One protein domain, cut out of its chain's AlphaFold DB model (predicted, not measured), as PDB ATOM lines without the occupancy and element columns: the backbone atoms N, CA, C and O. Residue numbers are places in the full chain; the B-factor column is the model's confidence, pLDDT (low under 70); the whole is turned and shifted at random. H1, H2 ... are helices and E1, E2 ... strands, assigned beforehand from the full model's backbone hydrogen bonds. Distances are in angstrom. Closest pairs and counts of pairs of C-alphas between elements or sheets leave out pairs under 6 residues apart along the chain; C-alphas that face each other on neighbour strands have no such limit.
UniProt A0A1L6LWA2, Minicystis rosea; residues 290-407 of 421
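Overview. This is residues 290 to 407 of the 421 residues of a protein of Minicystis rosea (UniProt A0A1L6LWA2). A long two-stranded hairpin, E1 and E2, makes one end of an elongated domain, and a head of three helices, H1, H2 and H3, with the small hairpin E3 and E4 makes the other end. In the head H2 lies between H1 and H3, and the small hairpin packs on H1 and, through E3, on H2; the last helix, H4, packs on the long hairpin, mainly on E1. The 118 printed residues hold four named helices and four named strands in the order H1 H2 E1 E2 E3 E4 H3 H4, a mixed class with two antiparallel sheets, E1 - E2 and E3 - E4. The whole is only just compact, close to loose, with a radius of gyration of the C-alphas of 16.0 A, and it spans 52 by 26 by 23 A, only just a rod.

Arrangement. Look first at E1, residues 340 to 347, and E2, residues 353 to 360, a hairpin of antiparallel neighbours at 156 degrees, with N 342 and O 358 within hydrogen-bond range at 2.8 A. Next find H4, residues 397 to 406: its closest C-alphas to E1 are those of Ile 403 and Leu 342, 7.5 A apart. H4 touches no helix. E3, residues 366 to 368, and E4, residues 373 to 375, are a second hairpin, antiparallel at 160 degrees, with N 374 and O 367 within hydrogen-bond range at 2.9 A. H1, residues 304 to 311, comes closest to E4 at Gly 304 and Phe 373, C-alphas 3.9 A apart. H2, residues 316 to 328, comes closest to E3 at Leu 327 and Ile 367, C-alphas 6.6 A apart. H1 and H2, a helical hairpin, only just touch, with 3 pairs of C-alphas within 8 A, made by residues 318 to 322 of H2 alone; the closest are Ile 311 and Arg 319, 5.7 A, at a steep tilt of 40 degrees, opposite ways. H2 touches H3, residues 380 to 389, at a shallow tilt of 22 degrees, the same way, the C-alphas of Val 324 and Ser 382 being closest at 6.2 A. H1 and H3 are apart. In H1, H2, H3 and H4 every O i to N i+4 pair is within hydrogen-bond range.

Along the chain. Find C-alpha 340 at (100.264, 128.363, 90.317); from there E1 runs 22.8 A to C-alpha 347, and E2 returns over 21.1 A. H1 begins at C-alpha 304, (119.301, 124.753, 102.728), and is 10.8 A long; H2 is 18.5 A. E3 measures 6.5 A and E4 6.9 A. H3 and H4 are each 14.3 A long, and H4 ends at C-alpha 406, (102.233, 137.695, 85.726).

Size, cuts and confidence. The two C-alphas farthest apart are those of Ser 313 and Ala 352, 53.0 A. The printed part has no cut; the link from H2 to E1, 11 residues, is long, and residues 290 to 303 hold no named element. The mean pLDDT of the printed part is 85.2, with residues 290, 346 to 347, 352 to 353 and 398 under 70.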
ATOM      1  N   SER A 290      96.990 116.472  92.496       66.25
ATOM      2  CA  SER A 290      97.216 116.970  91.131       66.25
ATOM      3  C   SER A 290      97.697 118.421  91.063       66.25
ATOM      4  O   SER A 290      98.146 118.855  90.000       66.25
ATOM      5  N   GLU A 291      97.609 119.160  92.169       81.81
ATOM      6  CA  GLU A 291      98.037 120.557  92.291       81.81
ATOM      7  C   GLU A 291      99.467 120.711  92.808       81.81
ATOM      8  O   GLU A 291      99.971 121.827  92.940       81.81
ATOM      9  N   MET A 292     100.147 119.596  93.076       89.44
ATOM     10  CA  MET A 292     101.525 119.597  93.547       89.44
ATOM     11  C   MET A 292     102.479 118.995  92.525       89.44
ATOM     12  O   MET A 292     102.137 118.072  91.782       89.44
ATOM     13  N   ILE A 293     103.716 119.488  92.520       91.88
ATOM     14  CA  ILE A 293     104.806 118.837  91.798       91.88
ATOM     15  C   ILE A 293     104.989 117.407  92.318       91.88
ATOM     16  O   ILE A 293     104.998 117.167  93.528       91.88
ATOM     17  N   ALA A 294     105.149 116.450  91.402       92.94
ATOM     18  CA  ALA A 294     105.273 115.035  91.728       92.94
ATOM     19  C   ALA A 294     106.671 114.706  92.287       92.94
ATOM     20  O   ALA A 294     107.501 114.094  91.620       92.94
ATOM     21  N   LEU A 295     106.930 115.138  93.521       91.88
ATOM     22  CA  LEU A 295     108.127 114.831  94.302       91.88
ATOM     23  C   LEU A 295     107.723 114.184  95.634       91.88
ATOM     24  O   LEU A 295     106.713 114.583  96.225       91.88
ATOM     25  N   PRO A 296     108.499 113.216  96.153       93.00
ATOM     26  CA  PRO A 296     108.211 112.601  97.445       93.00
ATOM     27  C   PRO A 296     108.269 113.633  98.581       93.00
ATOM     28  O   PRO A 296     108.815 114.730  98.441       93.00
ATOM     29  N   THR A 297     107.673 113.300  99.724       89.50
ATOM     30  CA  THR A 297     107.836 114.081 100.959       89.50
ATOM     31  C   THR A 297     108.850 113.347 101.833       89.50
ATOM     32  O   THR A 297     108.581 112.198 102.181       89.50
ATOM     33  N   PRO A 298     110.016 113.939 102.142       90.62
ATOM     34  CA  PRO A 298     111.034 113.265 102.936       90.62
ATOM     35  C   PRO A 298     110.588 113.151 104.398       90.62
ATOM     36  O   PRO A 298     110.073 114.112 104.968       90.62
ATOM     37  N   ASP A 299     110.855 112.004 105.026       88.56
ATOM     38  CA  ASP A 299     110.590 111.791 106.460       88.56
ATOM     39  C   ASP A 299     111.409 112.746 107.351       88.56
ATOM     40  O   ASP A 299     110.992 113.109 108.450       88.56
ATOM     41  N   ALA A 300     112.584 113.157 106.868       91.50
ATOM     42  CA  ALA A 300     113.478 114.109 107.515       91.50
ATOM     43  C   ALA A 300     113.955 115.149 106.482       91.50
ATOM     44  O   ALA A 300     114.944 114.897 105.787       91.50
ATOM     45  N   PRO A 301     113.254 116.291 106.332       92.12
ATOM     46  CA  PRO A 301     113.641 117.320 105.375       92.12
ATOM     47  C   PRO A 301     114.974 117.963 105.771       92.12
ATOM     48  O   PRO A 301     115.182 118.356 106.921       92.12
ATOM     49  N   MET A 302     115.877 118.076 104.802       94.94
ATOM     50  CA  MET A 302     117.160 118.757 104.949       94.94
ATOM     51  C   MET A 302     116.977 120.270 104.811       94.94
ATOM     52  O   MET A 302     116.212 120.722 103.960       94.94
ATOM     53  N   THR A 303     117.698 121.071 105.602       94.94
ATOM     54  CA  THR A 303     117.700 122.533 105.421       94.94
ATOM     55  C   THR A 303     118.640 122.975 104.295       94.94
ATOM     56  O   THR A 303     119.579 122.262 103.930       94.94
ATOM     57  N   GLY A 304     118.429 124.176 103.752       90.94
ATOM     58  CA  GLY A 304     119.301 124.753 102.728       90.94
ATOM     59  C   GLY A 304     120.740 124.923 103.218       90.94
ATOM     60  O   GLY A 304     121.686 124.569 102.512       90.94
ATOM     61  N   THR A 305     120.914 125.378 104.462       91.31
ATOM     62  CA  THR A 305     122.225 125.472 105.120       91.31
ATOM     63  C   THR A 305     122.910 124.109 105.243       91.31
ATOM     64  O   THR A 305     124.096 123.988 104.930       91.31
ATOM     65  N   GLN A 306     122.179 123.063 105.649       92.88
ATOM     66  CA  GLN A 306     122.724 121.703 105.716       92.88
ATOM     67  C   GLN A 306     123.160 121.212 104.335       92.88
ATOM     68  O   GLN A 306     124.277 120.714 104.191       92.88
ATOM     69  N   PHE A 307     122.329 121.412 103.311       95.25
ATOM     70  CA  PHE A 307     122.674 121.025 101.948       95.25
ATOM     71  C   PHE A 307     123.918 121.770 101.438       95.25
ATOM     72  O   PHE A 307     124.826 121.134 100.896       95.25
ATOM     73  N   LEU A 308     124.030 123.084 101.676       88.69
ATOM     74  CA  LEU A 308     125.219 123.873 101.320       88.69
ATOM     75  C   LEU A 308     126.514 123.296 101.898       88.69
ATOM     76  O   LEU A 308     127.531 123.270 101.202       88.69
ATOM     77  N   GLU A 309     126.491 122.840 103.151       89.25
ATOM     78  CA  GLU A 309     127.651 122.206 103.784       89.25
ATOM     79  C   GLU A 309     128.070 120.930 103.045       89.25
ATOM     80  O   GLU A 309     129.260 120.733 102.796       89.25
ATOM     81  N   THR A 310     127.108 120.109 102.605       89.12
ATOM     82  CA  THR A 310     127.406 118.860 101.878       89.12
ATOM     83  C   THR A 310     128.111 119.096 100.541       89.12
ATOM     84  O   THR A 310     128.977 118.314 100.148       89.12
ATOM     85  N   ILE A 311     127.794 120.197  99.850       85.50
ATOM     86  CA  ILE A 311     128.337 120.503  98.517       85.50
ATOM     87  C   ILE A 311     129.499 121.504  98.532       85.50
ATOM     88  O   ILE A 311     130.054 121.816  97.470       85.50
ATOM     89  N   ARG A 312     129.887 122.017  99.709       84.19
ATOM     90  CA  ARG A 312     130.879 123.094  99.860       84.19
ATOM     91  C   ARG A 312     132.208 122.776  99.176       84.19
ATOM     92  O   ARG A 312     132.759 123.629  98.483       84.19
ATOM     93  N   SER A 313     132.708 121.554  99.350       82.12
ATOM     94  CA  SER A 313     133.963 121.073  98.754       82.12
ATOM     95  C   SER A 313     133.753 120.138  97.560       82.12
ATOM     96  O   SER A 313     134.711 119.531  97.082       82.12
ATOM     97  N   ALA A 314     132.513 119.985  97.087       77.19
ATOM     98  CA  ALA A 314     132.204 119.100  95.975       77.19
ATOM     99  C   ALA A 314     132.734 119.671  94.652       77.19
ATOM    100  O   ALA A 314     132.659 120.878  94.391       77.19
ATOM    101  N   SER A 315     133.231 118.784  93.784       78.25
ATOM    102  CA  SER A 315     133.500 119.128  92.388       78.25
ATOM    103  C   SER A 315     132.196 119.511  91.682       78.25
ATOM    104  O   SER A 315     131.109 119.127  92.114       78.25
ATOM    105  N   ARG A 316     132.280 120.255  90.573       74.12
ATOM    106  CA  ARG A 316     131.083 120.674  89.827       74.12
ATOM    107  C   ARG A 316     130.183 119.489  89.419       74.12
ATOM    108  O   ARG A 316     128.994 119.582  89.692       74.12
ATOM    109  N   PRO A 317     130.699 118.367  88.874       73.25
ATOM    110  CA  PRO A 317     129.857 117.204  88.575       73.25
ATOM    111  C   PRO A 317     129.210 116.585  89.822       73.25
ATOM    112  O   PRO A 317     128.027 116.272  89.808       73.25
ATOM    113  N   ALA A 318     129.959 116.459  90.924       76.00
ATOM    114  CA  ALA A 318     129.422 115.910  92.172       76.00
ATOM    115  C   ALA A 318     128.342 116.815  92.786       76.00
ATOM    116  O   ALA A 318     127.373 116.324  93.355       76.00
ATOM    117  N   ARG A 319     128.485 118.138  92.639       83.44
ATOM    118  CA  ARG A 319     127.476 119.116  93.052       83.44
ATOM    119  C   ARG A 319     126.185 118.972  92.249       83.44
ATOM    120  O   ARG A 319     125.118 119.015  92.846       83.44
ATOM    121  N   GLU A 320     126.276 118.808  90.931       83.81
ATOM    122  CA  GLU A 320     125.101 118.603  90.070       83.81
ATOM    123  C   GLU A 320     124.342 117.326  90.463       83.81
ATOM    124  O   GLU A 320     123.129 117.383  90.652       83.81
ATOM    125  N   GLU A 321     125.042 116.207  90.692       90.06
ATOM    126  CA  GLU A 321     124.394 114.972  91.163       90.06
ATOM    127  C   GLU A 321     123.755 115.137  92.548       90.06
ATOM    128  O   GLU A 321     122.638 114.673  92.758       90.06
ATOM    129  N   ALA A 322     124.417 115.836  93.475       92.31
ATOM    130  CA  ALA A 322     123.853 116.115  94.796       92.31
ATOM    131  C   ALA A 322     122.584 116.982  94.717       92.31
ATOM    132  O   ALA A 322     121.628 116.724  95.445       92.31
ATOM    133  N   ILE A 323     122.550 117.980  93.823       94.25
ATOM    134  CA  ILE A 323     121.366 118.822  93.591       94.25
ATOM    135  C   ILE A 323     120.205 117.979  93.059       94.25
ATOM    136  O   ILE A 323     119.099 118.057  93.590       94.25
ATOM    137  N   VAL A 324     120.453 117.161  92.030       94.94
ATOM    138  CA  VAL A 324     119.420 116.297  91.446       94.94
ATOM    139  C   VAL A 324     118.893 115.314  92.489       94.94
ATOM    140  O   VAL A 324     117.682 115.213  92.655       94.94
ATOM    141  N   ALA A 325     119.779 114.634  93.223       96.31
ATOM    142  CA  ALA A 325     119.385 113.688  94.263       96.31
ATOM    143  C   ALA A 325     118.513 114.355  95.335       96.31
ATOM    144  O   ALA A 325     117.412 113.886  95.604       96.31
ATOM    145  N   ALA A 326     118.950 115.496  95.874       97.06
ATOM    146  CA  ALA A 326     118.217 116.182  96.929       97.06
ATOM    147  C   ALA A 326     116.818 116.650  96.484       97.06
ATOM    148  O   ALA A 326     115.853 116.523  97.237       97.06
ATOM    149  N   LEU A 327     116.682 117.155  95.254       96.62
ATOM    150  CA  LEU A 327     115.382 117.564  94.715       96.62
ATOM    151  C   LEU A 327     114.463 116.361  94.465       96.62
ATOM    152  O   LEU A 327     113.285 116.421  94.812       96.62
ATOM    153  N   LEU A 328     114.992 115.258  93.924       96.19
ATOM    154  CA  LEU A 328     114.219 114.037  93.664       96.19
ATOM    155  C   LEU A 328     113.839 113.271  94.937       96.19
ATOM    156  O   LEU A 328     112.824 112.583  94.947       96.19
ATOM    157  N   GLU A 329     114.605 113.419  96.014       96.44
ATOM    158  CA  GLU A 329     114.239 112.965  97.363       96.44
ATOM    159  C   GLU A 329     113.213 113.886  98.042       96.44
ATOM    160  O   GLU A 329     112.663 113.545  99.090       96.44
ATOM    161  N   GLY A 330     112.911 115.035  97.433       96.06
ATOM    162  CA  GLY A 330     111.899 115.955  97.921       96.06
ATOM    163  C   GLY A 330     112.397 116.930  98.983       96.06
ATOM    164  O   GLY A 330     111.602 117.435  99.769       96.06
ATOM    165  N   HIS A 331     113.678 117.275  99.042       97.06
ATOM    166  CA  HIS A 331     114.136 118.349  99.939       97.06
ATOM    167  C   HIS A 331     113.788 119.733  99.369       97.06
ATOM    168  O   HIS A 331     114.666 120.551  99.139       97.06
ATOM    169  N   VAL A 332     112.504 119.970  99.087       95.69
ATOM    170  CA  VAL A 332     111.942 121.178  98.468       95.69
ATOM    171  C   VAL A 332     110.961 121.830  99.446       95.69
ATOM    172  O   VAL A 332     110.064 121.117  99.924       95.69
ATOM    173  N   PRO A 333     111.067 123.153  99.689       94.44
ATOM    174  CA  PRO A 333     110.121 123.899 100.515       94.44
ATOM    175  C   PRO A 333     108.663 123.649 100.120       94.44
ATOM    176  O   PRO A 333     108.333 123.571  98.934       94.44
ATOM    177  N   SER A 334     107.778 123.539 101.108       90.75
ATOM    178  CA  SER A 334     106.366 123.214 100.921       90.75
ATOM    179  C   SER A 334     105.658 124.231 100.024       90.75
ATOM    180  O   SER A 334     104.924 123.846  99.112       90.75
ATOM    181  N   PHE A 335     105.973 125.519 100.186       87.25
ATOM    182  CA  PHE A 335     105.393 126.595  99.382       87.25
ATOM    183  C   PHE A 335     105.796 126.531  97.900       87.25
ATOM    184  O   PHE A 335     105.069 127.044  97.054       87.25
ATOM    185  N   LEU A 336     106.926 125.892  97.565       91.75
ATOM    186  CA  LEU A 336     107.370 125.696  96.179       91.75
ATOM    187  C   LEU A 336     106.761 124.459  95.525       91.75
ATOM    188  O   LEU A 336     106.926 124.272  94.323       91.75
ATOM    189  N   ARG A 337     106.084 123.600  96.288       92.06
ATOM    190  CA  ARG A 337     105.511 122.361  95.756       92.06
ATOM    191  C   ARG A 337     104.152 122.561  95.107       92.06
ATOM    192  O   ARG A 337     103.754 121.697  94.336       92.06
ATOM    193  N   VAL A 338     103.451 123.649  95.415       89.62
ATOM    194  CA  VAL A 338     102.098 123.924  94.914       89.62
ATOM    195  C   VAL A 338     102.180 124.702  93.605       89.62
ATOM    196  O   VAL A 338     102.829 125.747  93.542       89.62
ATOM    197  N   PHE A 339     101.522 124.205  92.561       91.19
ATOM    198  CA  PHE A 339     101.462 124.898  91.282       91.19
ATOM    199  C   PHE A 339     100.605 126.162  91.361       91.19
ATOM    200  O   PHE A 339      99.552 126.201  91.990       91.19
ATOM    201  N   GLN A 340     101.050 127.186  90.640       87.69
ATOM    202  CA  GLN A 340     100.264 128.363  90.317       87.69
ATOM    203  C   GLN A 340      99.678 128.235  88.918       87.69
ATOM    204  O   GLN A 340     100.309 127.701  88.002       87.69
ATOM    205  N   HIS A 341      98.467 128.748  88.755       84.00
ATOM    206  CA  HIS A 341      97.735 128.686  87.501       84.00
ATOM    207  C   HIS A 341      97.917 129.963  86.702       84.00
ATOM    208  O   HIS A 341      97.696 131.065  87.200       84.00
ATOM    209  N   LEU A 342      98.275 129.795  85.436       80.12
ATOM    210  CA  LEU A 342      98.495 130.882  84.505       80.12
ATOM    211  C   LEU A 342      97.711 130.618  83.225       80.12
ATOM    212  O   LEU A 342      97.993 129.666  82.494       80.12
ATOM    213  N   ALA A 343      96.725 131.464  82.942       75.38
ATOM    214  CA  ALA A 343      96.076 131.472  81.641       75.38
ATOM    215  C   ALA A 343      97.046 132.064  80.609       75.38
ATOM    216  O   ALA A 343      97.602 133.142  80.811       75.38
ATOM    217  N   VAL A 344      97.264 131.352  79.506       71.19
ATOM    218  CA  VAL A 344      98.093 131.809  78.387       71.19
ATOM    219  C   VAL A 344      97.287 131.750  77.101       71.19
ATOM    220  O   VAL A 344      96.504 130.825  76.892       71.19
ATOM    221  N   SER A 345      97.506 132.716  76.216       72.69
ATOM    222  CA  SER A 345      96.906 132.746  74.884       72.69
ATOM    223  C   SER A 345      97.990 132.983  73.838       72.69
ATOM    224  O   SER A 345      98.897 133.794  74.033       72.69
ATOM    225  N   ALA A 346      97.961 132.222  72.746       65.56
ATOM    226  CA  ALA A 346      98.966 132.298  71.695       65.56
ATOM    227  C   ALA A 346      98.396 131.905  70.325       65.56
ATOM    228  O   ALA A 346      97.642 130.935  70.249       65.56
ATOM    229  N   PRO A 347      98.810 132.570  69.232       63.50
ATOM    230  CA  PRO A 347      98.434 132.144  67.890       63.50
ATOM    231  C   PRO A 347      99.112 130.817  67.527       63.50
ATOM    232  O   PRO A 347     100.301 130.607  67.791       63.50
ATOM    233  N   GLY A 348      98.339 129.928  66.914       70.31
ATOM    234  CA  GLY A 348      98.777 128.686  66.301       70.31
ATOM    235  C   GLY A 348      99.477 128.924  64.968       70.31
ATOM    236  O   GLY A 348      99.556 130.042  64.459       70.31
ATOM    237  N   ARG A 349      99.997 127.849  64.367       73.56
ATOM    238  CA  ARG A 349     100.661 127.921  63.048       73.56
ATOM    239  C   ARG A 349      99.704 128.300  61.915       73.56
ATOM    240  O   ARG A 349     100.154 128.734  60.863       73.56
ATOM    241  N   ASP A 350      98.413 128.104  62.133       81.69
ATOM    242  CA  ASP A 350      97.301 128.491  61.269       81.69
ATOM    243  C   ASP A 350      96.808 129.927  61.531       81.69
ATOM    244  O   ASP A 350      95.900 130.395  60.848       81.69
ATOM    245  N   GLY A 351      97.404 130.630  62.502       71.88
ATOM    246  CA  GLY A 351      96.988 131.963  62.932       71.88
ATOM    247  C   GLY A 351      95.784 131.972  63.877       71.88
ATOM    248  O   GLY A 351      95.392 133.047  64.325       71.88
ATOM    249  N   ALA A 352      95.204 130.814  64.215       68.19
ATOM    250  CA  ALA A 352      94.106 130.740  65.171       68.19
ATOM    251  C   ALA A 352      94.624 130.952  66.598       68.19
ATOM    252  O   ALA A 352      95.649 130.400  66.986       68.19
ATOM    253  N   MET A 353      93.923 131.741  67.411       61.31
ATOM    254  CA  MET A 353      94.300 131.922  68.813       61.31
ATOM    255  C   MET A 353      93.953 130.675  69.629       61.31
ATOM    256  O   MET A 353      92.814 130.209  69.625       61.31
ATOM    257  N   HIS A 354      94.934 130.158  70.364       70.38
ATOM    258  CA  HIS A 354      94.766 129.060  71.304       70.38
ATOM    259  C   HIS A 354      94.977 129.559  72.726       70.38
ATOM    260  O   HIS A 354      96.042 130.084  73.051       70.38
ATOM    261  N   ALA A 355      93.976 129.338  73.574       76.00
ATOM    262  CA  ALA A 355      94.086 129.532  75.009       76.00
ATOM    263  C   ALA A 355      94.448 128.209  75.694       76.00
ATOM    264  O   ALA A 355      93.946 127.145  75.326       76.00
ATOM    265  N   ALA A 356      95.305 128.279  76.704       76.62
ATOM    266  CA  ALA A 356      95.660 127.159  77.558       76.62
ATOM    267  C   ALA A 356      95.796 127.624  79.008       76.62
ATOM    268  O   ALA A 356      96.138 128.773  79.278       76.62
ATOM    269  N   LEU A 357      95.559 126.710  79.946       80.56
ATOM    270  CA  LEU A 357      95.895 126.905  81.349       80.56
ATOM    271  C   LEU A 357      97.202 126.164  81.627       80.56
ATOM    272  O   LEU A 357      97.285 124.950  81.440       80.56
ATOM    273  N   VAL A 358      98.227 126.899  82.041       84.50
ATOM    274  CA  VAL A 358      99.540 126.350  82.380       84.50
ATOM    275  C   VAL A 358      99.690 126.352  83.893       84.50
ATOM    276  O   VAL A 358      99.348 127.325  84.559       84.50
ATOM    277  N   ARG A 359     100.214 125.251  84.426       90.25
ATOM    278  CA  ARG A 359     100.598 125.117  85.832       90.25
ATOM    279  C   ARG A 359     102.094 125.363  85.944       90.25
ATOM    280  O   ARG A 359     102.870 124.730  85.228       90.25
ATOM    281  N   VAL A 360     102.489 126.301  86.792       91.75
ATOM    282  CA  VAL A 360     103.880 126.752  86.928       91.75
ATOM    283  C   VAL A 360     104.278 126.763  88.393       91.75
ATOM    284  O   VAL A 360     103.449 127.017  89.260       91.75
ATOM    285  N   LEU A 361     105.540 126.468  88.693       90.88
ATOM    286  CA  LEU A 361     106.035 126.635  90.059       90.88
ATOM    287  C   LEU A 361     106.080 128.133  90.410       90.88
ATOM    288  O   LEU A 361     106.352 128.949  89.526       90.88
ATOM    289  N   PRO A 362     105.831 128.508  91.677       86.06
ATOM    290  CA  PRO A 362     105.771 129.910  92.091       86.06
ATOM    291  C   PRO A 362     107.133 130.623  92.063       86.06
ATOM    292  O   PRO A 362     107.169 131.851  92.064       86.06
ATOM    293  N   ASP A 363     108.244 129.879  92.040       88.31
ATOM    294  CA  ASP A 363     109.614 130.393  91.916       88.31
ATOM    295  C   ASP A 363     110.543 129.294  91.352       88.31
ATOM    296  O   ASP A 363     110.128 128.153  91.123       88.31
ATOM    297  N   TYR A 364     111.817 129.624  91.140       88.00
ATOM    298  CA  TYR A 364     112.877 128.664  90.847       88.00
ATOM    299  C   TYR A 364     112.988 127.591  91.935       88.00
ATOM    300  O   TYR A 364     112.840 127.869  93.125       88.00
ATOM    301  N   LEU A 365     113.343 126.370  91.520       91.06
ATOM    302  CA  LEU A 365     113.599 125.270  92.445       91.06
ATOM    303  C   LEU A 365     114.662 125.648  93.485       91.06
ATOM    304  O   LEU A 365     115.724 126.199  93.172       91.06
ATOM    305  N   ALA A 366     114.364 125.293  94.727       94.25
ATOM    306  CA  ALA A 366     115.236 125.476  95.870       94.25
ATOM    307  C   ALA A 366     115.333 124.179  96.668       94.25
ATOM    308  O   ALA A 366     114.411 123.362  96.648       94.25
ATOM    309  N   ILE A 367     116.450 124.020  97.376       95.88
ATOM    310  CA  ILE A 367     116.652 122.917  98.315       95.88
ATOM    311  C   ILE A 367     116.566 123.460  99.735       95.88
ATOM    312  O   ILE A 367     117.261 124.427 100.062       95.88
ATOM    313  N   GLY A 368     115.732 122.845 100.570       94.69
ATOM    314  CA  GLY A 368     115.613 123.193 101.978       94.69
ATOM    315  C   GLY A 368     114.228 122.989 102.581       94.69
ATOM    316  O   GLY A 368     113.362 122.306 102.035       94.69
ATOM    317  N   THR A 369     114.042 123.654 103.717       92.44
ATOM    318  CA  THR A 369     112.770 123.794 104.439       92.44
ATOM    319  C   THR A 369     112.147 125.160 104.149       92.44
ATOM    320  O   THR A 369     112.793 126.006 103.537       92.44
ATOM    321  N   ASP A 370     110.920 125.411 104.611       89.56
ATOM    322  CA  ASP A 370     110.245 126.703 104.398       89.56
ATOM    323  C   ASP A 370     111.009 127.896 104.997       89.56
ATOM    324  O   ASP A 370     111.011 128.977 104.409       89.56
ATOM    325  N   ASP A 371     111.709 127.680 106.115       90.38
ATOM    326  CA  ASP A 371     112.432 128.729 106.846       90.38
ATOM    327  C   ASP A 371     113.928 128.829 106.481       90.38
ATOM    328  O   ASP A 371     114.565 129.854 106.721       90.38
ATOM    329  N   ASP A 372     114.511 127.772 105.908       87.38
ATOM    330  CA  ASP A 372     115.931 127.694 105.536       87.38
ATOM    331  C   ASP A 372     116.070 126.902 104.235       87.38
ATOM    332  O   ASP A 372     116.061 125.663 104.238       87.38
ATOM    333  N   PHE A 373     116.193 127.636 103.129       94.38
ATOM    334  CA  PHE A 373     116.366 127.103 101.783       94.38
ATOM    335  C   PHE A 373     117.355 127.919 100.961       94.38
ATOM    336  O   PHE A 373     117.595 129.104 101.202       94.38
ATOM    337  N   ILE A 374     117.902 127.276  99.933       87.06
ATOM    338  CA  ILE A 374     118.795 127.907  98.965       87.06
ATOM    339  C   ILE A 374     118.281 127.696  97.544       87.06
ATOM    340  O   ILE A 374     117.925 126.584  97.152       87.06
ATOM    341  N   ARG A 375     118.290 128.757  96.731       86.94
ATOM    342  CA  ARG A 375     118.129 128.609  95.279       86.94
ATOM    343  C   ARG A 375     119.391 127.963  94.722       86.94
ATOM    344  O   ARG A 375     120.496 128.422  95.014       86.94
ATOM    345  N   VAL A 376     119.228 126.916  93.924       81.94
ATOM    346  CA  VAL A 376     120.348 126.118  93.416       81.94
ATOM    347  C   VAL A 376     120.501 126.287  91.908       81.94
ATOM    348  O   VAL A 376     119.745 125.690  91.143       81.94
ATOM    349  N   PRO A 377     121.481 127.087  91.443       79.81
ATOM    350  CA  PRO A 377     121.841 127.101  90.035       79.81
ATOM    351  C   PRO A 377     122.281 125.698  89.620       79.81
ATOM    352  O   PRO A 377     123.126 125.091  90.281       79.81
ATOM    353  N   MET A 378     121.722 125.204  88.522       83.06
ATOM    354  CA  MET A 378     122.011 123.875  87.992       83.06
ATOM    355  C   MET A 378     122.168 123.933  86.478       83.06
ATOM    356  O   MET A 378     121.696 124.864  85.819       83.06
ATOM    357  N   SER A 379     122.846 122.938  85.919       80.06
ATOM    358  CA  SER A 379     122.960 122.797  84.473       80.06
ATOM    359  C   SER A 379     121.601 122.477  83.822       80.06
ATOM    360  O   SER A 379     120.734 121.873  84.462       80.06
ATOM    361  N   PRO A 380     121.418 122.797  82.527       74.69
ATOM    362  CA  PRO A 380     120.218 122.403  81.784       74.69
ATOM    363  C   PRO A 380     119.950 120.891  81.809       74.69
ATOM    364  O   PRO A 380     118.800 120.469  81.838       74.69
ATOM    365  N   ILE A 381     121.009 120.072  81.853       74.56
ATOM    366  CA  ILE A 381     120.911 118.606  81.906       74.56
ATOM    367  C   ILE A 381     120.281 118.155  83.229       74.56
ATOM    368  O   ILE A 381     119.357 117.341  83.233       74.56
ATOM    369  N   SER A 382     120.746 118.700  84.355       84.62
ATOM    370  CA  SER A 382     120.178 118.414  85.677       84.62
ATOM    371  C   SER A 382     118.734 118.892  85.786       84.62
ATOM    372  O   SER A 382     117.878 118.142  86.254       84.62
ATOM    373  N   ALA A 383     118.445 120.097  85.285       86.12
ATOM    374  CA  ALA A 383     117.091 120.639  85.259       86.12
ATOM    375  C   ALA A 383     116.132 119.740  84.460       86.12
ATOM    376  O   ALA A 383     115.033 119.449  84.932       86.12
ATOM    377  N   GLN A 384     116.558 119.243  83.293       85.38
ATOM    378  CA  GLN A 384     115.750 118.338  82.473       85.38
ATOM    379  C   GLN A 384     115.468 117.013  83.195       85.38
ATOM    380  O   GLN A 384     114.327 116.568  83.211       85.38
ATOM    381  N   ARG A 385     116.471 116.419  83.862       89.50
ATOM    382  CA  ARG A 385     116.284 115.185  84.655       89.50
ATOM    383  C   ARG A 385     115.214 115.344  85.736       89.50
ATOM    384  O   ARG A 385     114.423 114.431  85.950       89.50
ATOM    385  N   ILE A 386     115.203 116.488  86.420       94.00
ATOM    386  CA  ILE A 386     114.218 116.787  87.468       94.00
ATOM    387  C   ILE A 386     112.834 117.003  86.854       94.00
ATOM    388  O   ILE A 386     111.848 116.483  87.377       94.00
ATOM    389  N   ALA A 387     112.755 117.727  85.734       89.25
ATOM    390  CA  ALA A 387     111.502 117.944  85.019       89.25
ATOM    391  C   ALA A 387     110.874 116.611  84.580       89.25
ATOM    392  O   ALA A 387     109.729 116.339  84.935       89.25
ATOM    393  N   ASP A 388     111.648 115.738  83.931       89.25
ATOM    394  CA  ASP A 388     111.177 114.429  83.469       89.25
ATOM    395  C   ASP A 388     110.668 113.565  84.633       89.25
ATOM    396  O   ASP A 388     109.580 112.992  84.564       89.25
ATOM    397  N   ALA A 389     111.429 113.501  85.732       91.44
ATOM    398  CA  ALA A 389     111.079 112.694  86.900       91.44
ATOM    399  C   ALA A 389     109.839 113.206  87.652       91.44
ATOM    400  O   ALA A 389     109.128 112.413  88.264       91.44
ATOM    401  N   SER A 390     109.567 114.512  87.591       91.62
ATOM    402  CA  SER A 390     108.416 115.155  88.239       91.62
ATOM    403  C   SER A 390     107.213 115.351  87.307       91.62
ATOM    404  O   SER A 390     106.234 115.994  87.690       91.62
ATOM    405  N   GLY A 391     107.270 114.822  86.078       90.88
ATOM    406  CA  GLY A 391     106.206 114.977  85.079       90.88
ATOM    407  C   GLY A 391     106.021 116.417  84.586       90.88
ATOM    408  O   GLY A 391     104.936 116.787  84.136       90.88
ATOM    409  N   CYS A 392     107.064 117.235  84.700       90.94
ATOM    410  CA  CYS A 392     107.097 118.640  84.321       90.94
ATOM    411  C   CYS A 392     107.889 118.850  83.022       90.94
ATOM    412  O   CYS A 392     108.557 117.957  82.509       90.94
ATOM    413  N   LEU A 393     107.831 120.071  82.490       89.50
ATOM    414  CA  LEU A 393     108.596 120.501  81.321       89.50
ATOM    415  C   LEU A 393     109.411 121.741  81.683       89.50
ATOM    416  O   LEU A 393     108.950 122.580  82.460       89.50
ATOM    417  N   LEU A 394     110.594 121.893  81.086       86.19
ATOM    418  CA  LEU A 394     111.322 123.156  81.176       86.19
ATOM    419  C   LEU A 394     110.561 124.246  80.399       86.19
ATOM    420  O   LEU A 394     110.122 123.998  79.269       86.19
ATOM    421  N   PRO A 395     110.382 125.448  80.973       84.69
ATOM    422  CA  PRO A 395     109.628 126.499  80.312       84.69
ATOM    423  C   PRO A 395     110.404 127.029  79.101       84.69
ATOM    424  O   PRO A 395     111.618 127.225  79.140       84.69
ATOM    425  N   THR A 396     109.687 127.292  78.009       80.00
ATOM    426  CA  THR A 396     110.248 127.997  76.848       80.00
ATOM    427  C   THR A 396     110.428 129.477  77.167       80.00
ATOM    428  O   THR A 396     109.756 129.997  78.055       80.00
ATOM    429  N   THR A 397     111.245 130.198  76.395       70.50
ATOM    430  CA  THR A 397     111.402 131.658  76.547       70.50
ATOM    431  C   THR A 397     110.054 132.379  76.575       70.50
ATOM    432  O   THR A 397     109.837 133.225  77.430       70.50
ATOM    433  N   LYS A 398     109.108 131.979  75.712       69.69
ATOM    434  CA  LYS A 398     107.758 132.558  75.676       69.69
ATOM    435  C   LYS A 398     107.010 132.354  76.996       69.69
ATOM    436  O   LYS A 398     106.451 133.308  77.520       69.69
ATOM    437  N   LEU A 399     107.029 131.137  77.545       80.75
ATOM    438  CA  LEU A 399     106.408 130.857  78.841       80.75
ATOM    439  C   LEU A 399     107.119 131.586  79.979       80.75
ATOM    440  O   LEU A 399     106.440 132.138  80.833       80.75
ATOM    441  N   VAL A 400     108.454 131.645  79.979       81.19
ATOM    442  CA  VAL A 400     109.222 132.403  80.981       81.19
ATOM    443  C   VAL A 400     108.822 133.878  80.967       81.19
ATOM    444  O   VAL A 400     108.559 134.437  82.028       81.19
ATOM    445  N   THR A 401     108.706 134.493  79.787       74.69
ATOM    446  CA  THR A 401     108.231 135.876  79.648       74.69
ATOM    447  C   THR A 401     106.821 136.039  80.214       74.69
ATOM    448  O   THR A 401     106.582 136.963  80.988       74.69
ATOM    449  N   THR A 402     105.893 135.129  79.896       75.06
ATOM    450  CA  THR A 402     104.518 135.200  80.416       75.06
ATOM    451  C   THR A 402     104.455 134.988  81.932       75.06
ATOM    452  O   THR A 402     103.742 135.722  82.613       75.06
ATOM    453  N   ILE A 403     105.223 134.040  82.478       82.94
ATOM    454  CA  ILE A 403     105.329 133.795  83.925       82.94
ATOM    455  C   ILE A 403     105.859 135.044  84.621       82.94
ATOM    456  O   ILE A 403     105.243 135.522  85.567       82.94
ATOM    457  N   TRP A 404     106.965 135.606  84.127       79.56
ATOM    458  CA  TRP A 404     107.549 136.820  84.688       79.56
ATOM    459  C   TRP A 404     106.559 137.987  84.656       79.56
ATOM    460  O   TRP A 404     106.416 138.691  85.654       79.56
ATOM    461  N   ALA A 405     105.836 138.172  83.546       73.69
ATOM    462  CA  ALA A 405     104.877 139.265  83.397       73.69
ATOM    463  C   ALA A 405     103.762 139.200  84.453       73.69
ATOM    464  O   ALA A 405     103.384 140.242  84.997       73.69
ATOM    465  N   ASN A 406     103.314 137.983  84.780       75.00
ATOM    466  CA  ASN A 406     102.233 137.695  85.726       75.00
ATOM    467  C   ASN A 406     102.710 137.449  87.169       75.00
ATOM    468  O   ASN A 406     101.885 137.304  88.071       75.00
ATOM    469  N   ALA A 407     104.020 137.408  87.420       77.81
ATOM    470  CA  ALA A 407     104.556 137.230  88.762       77.81
ATOM    471  C   ALA A 407     104.241 138.453  89.639       77.81
ATOM    472  O   ALA A 407     104.563 139.590  89.286       77.81
TER     473      ALA A 407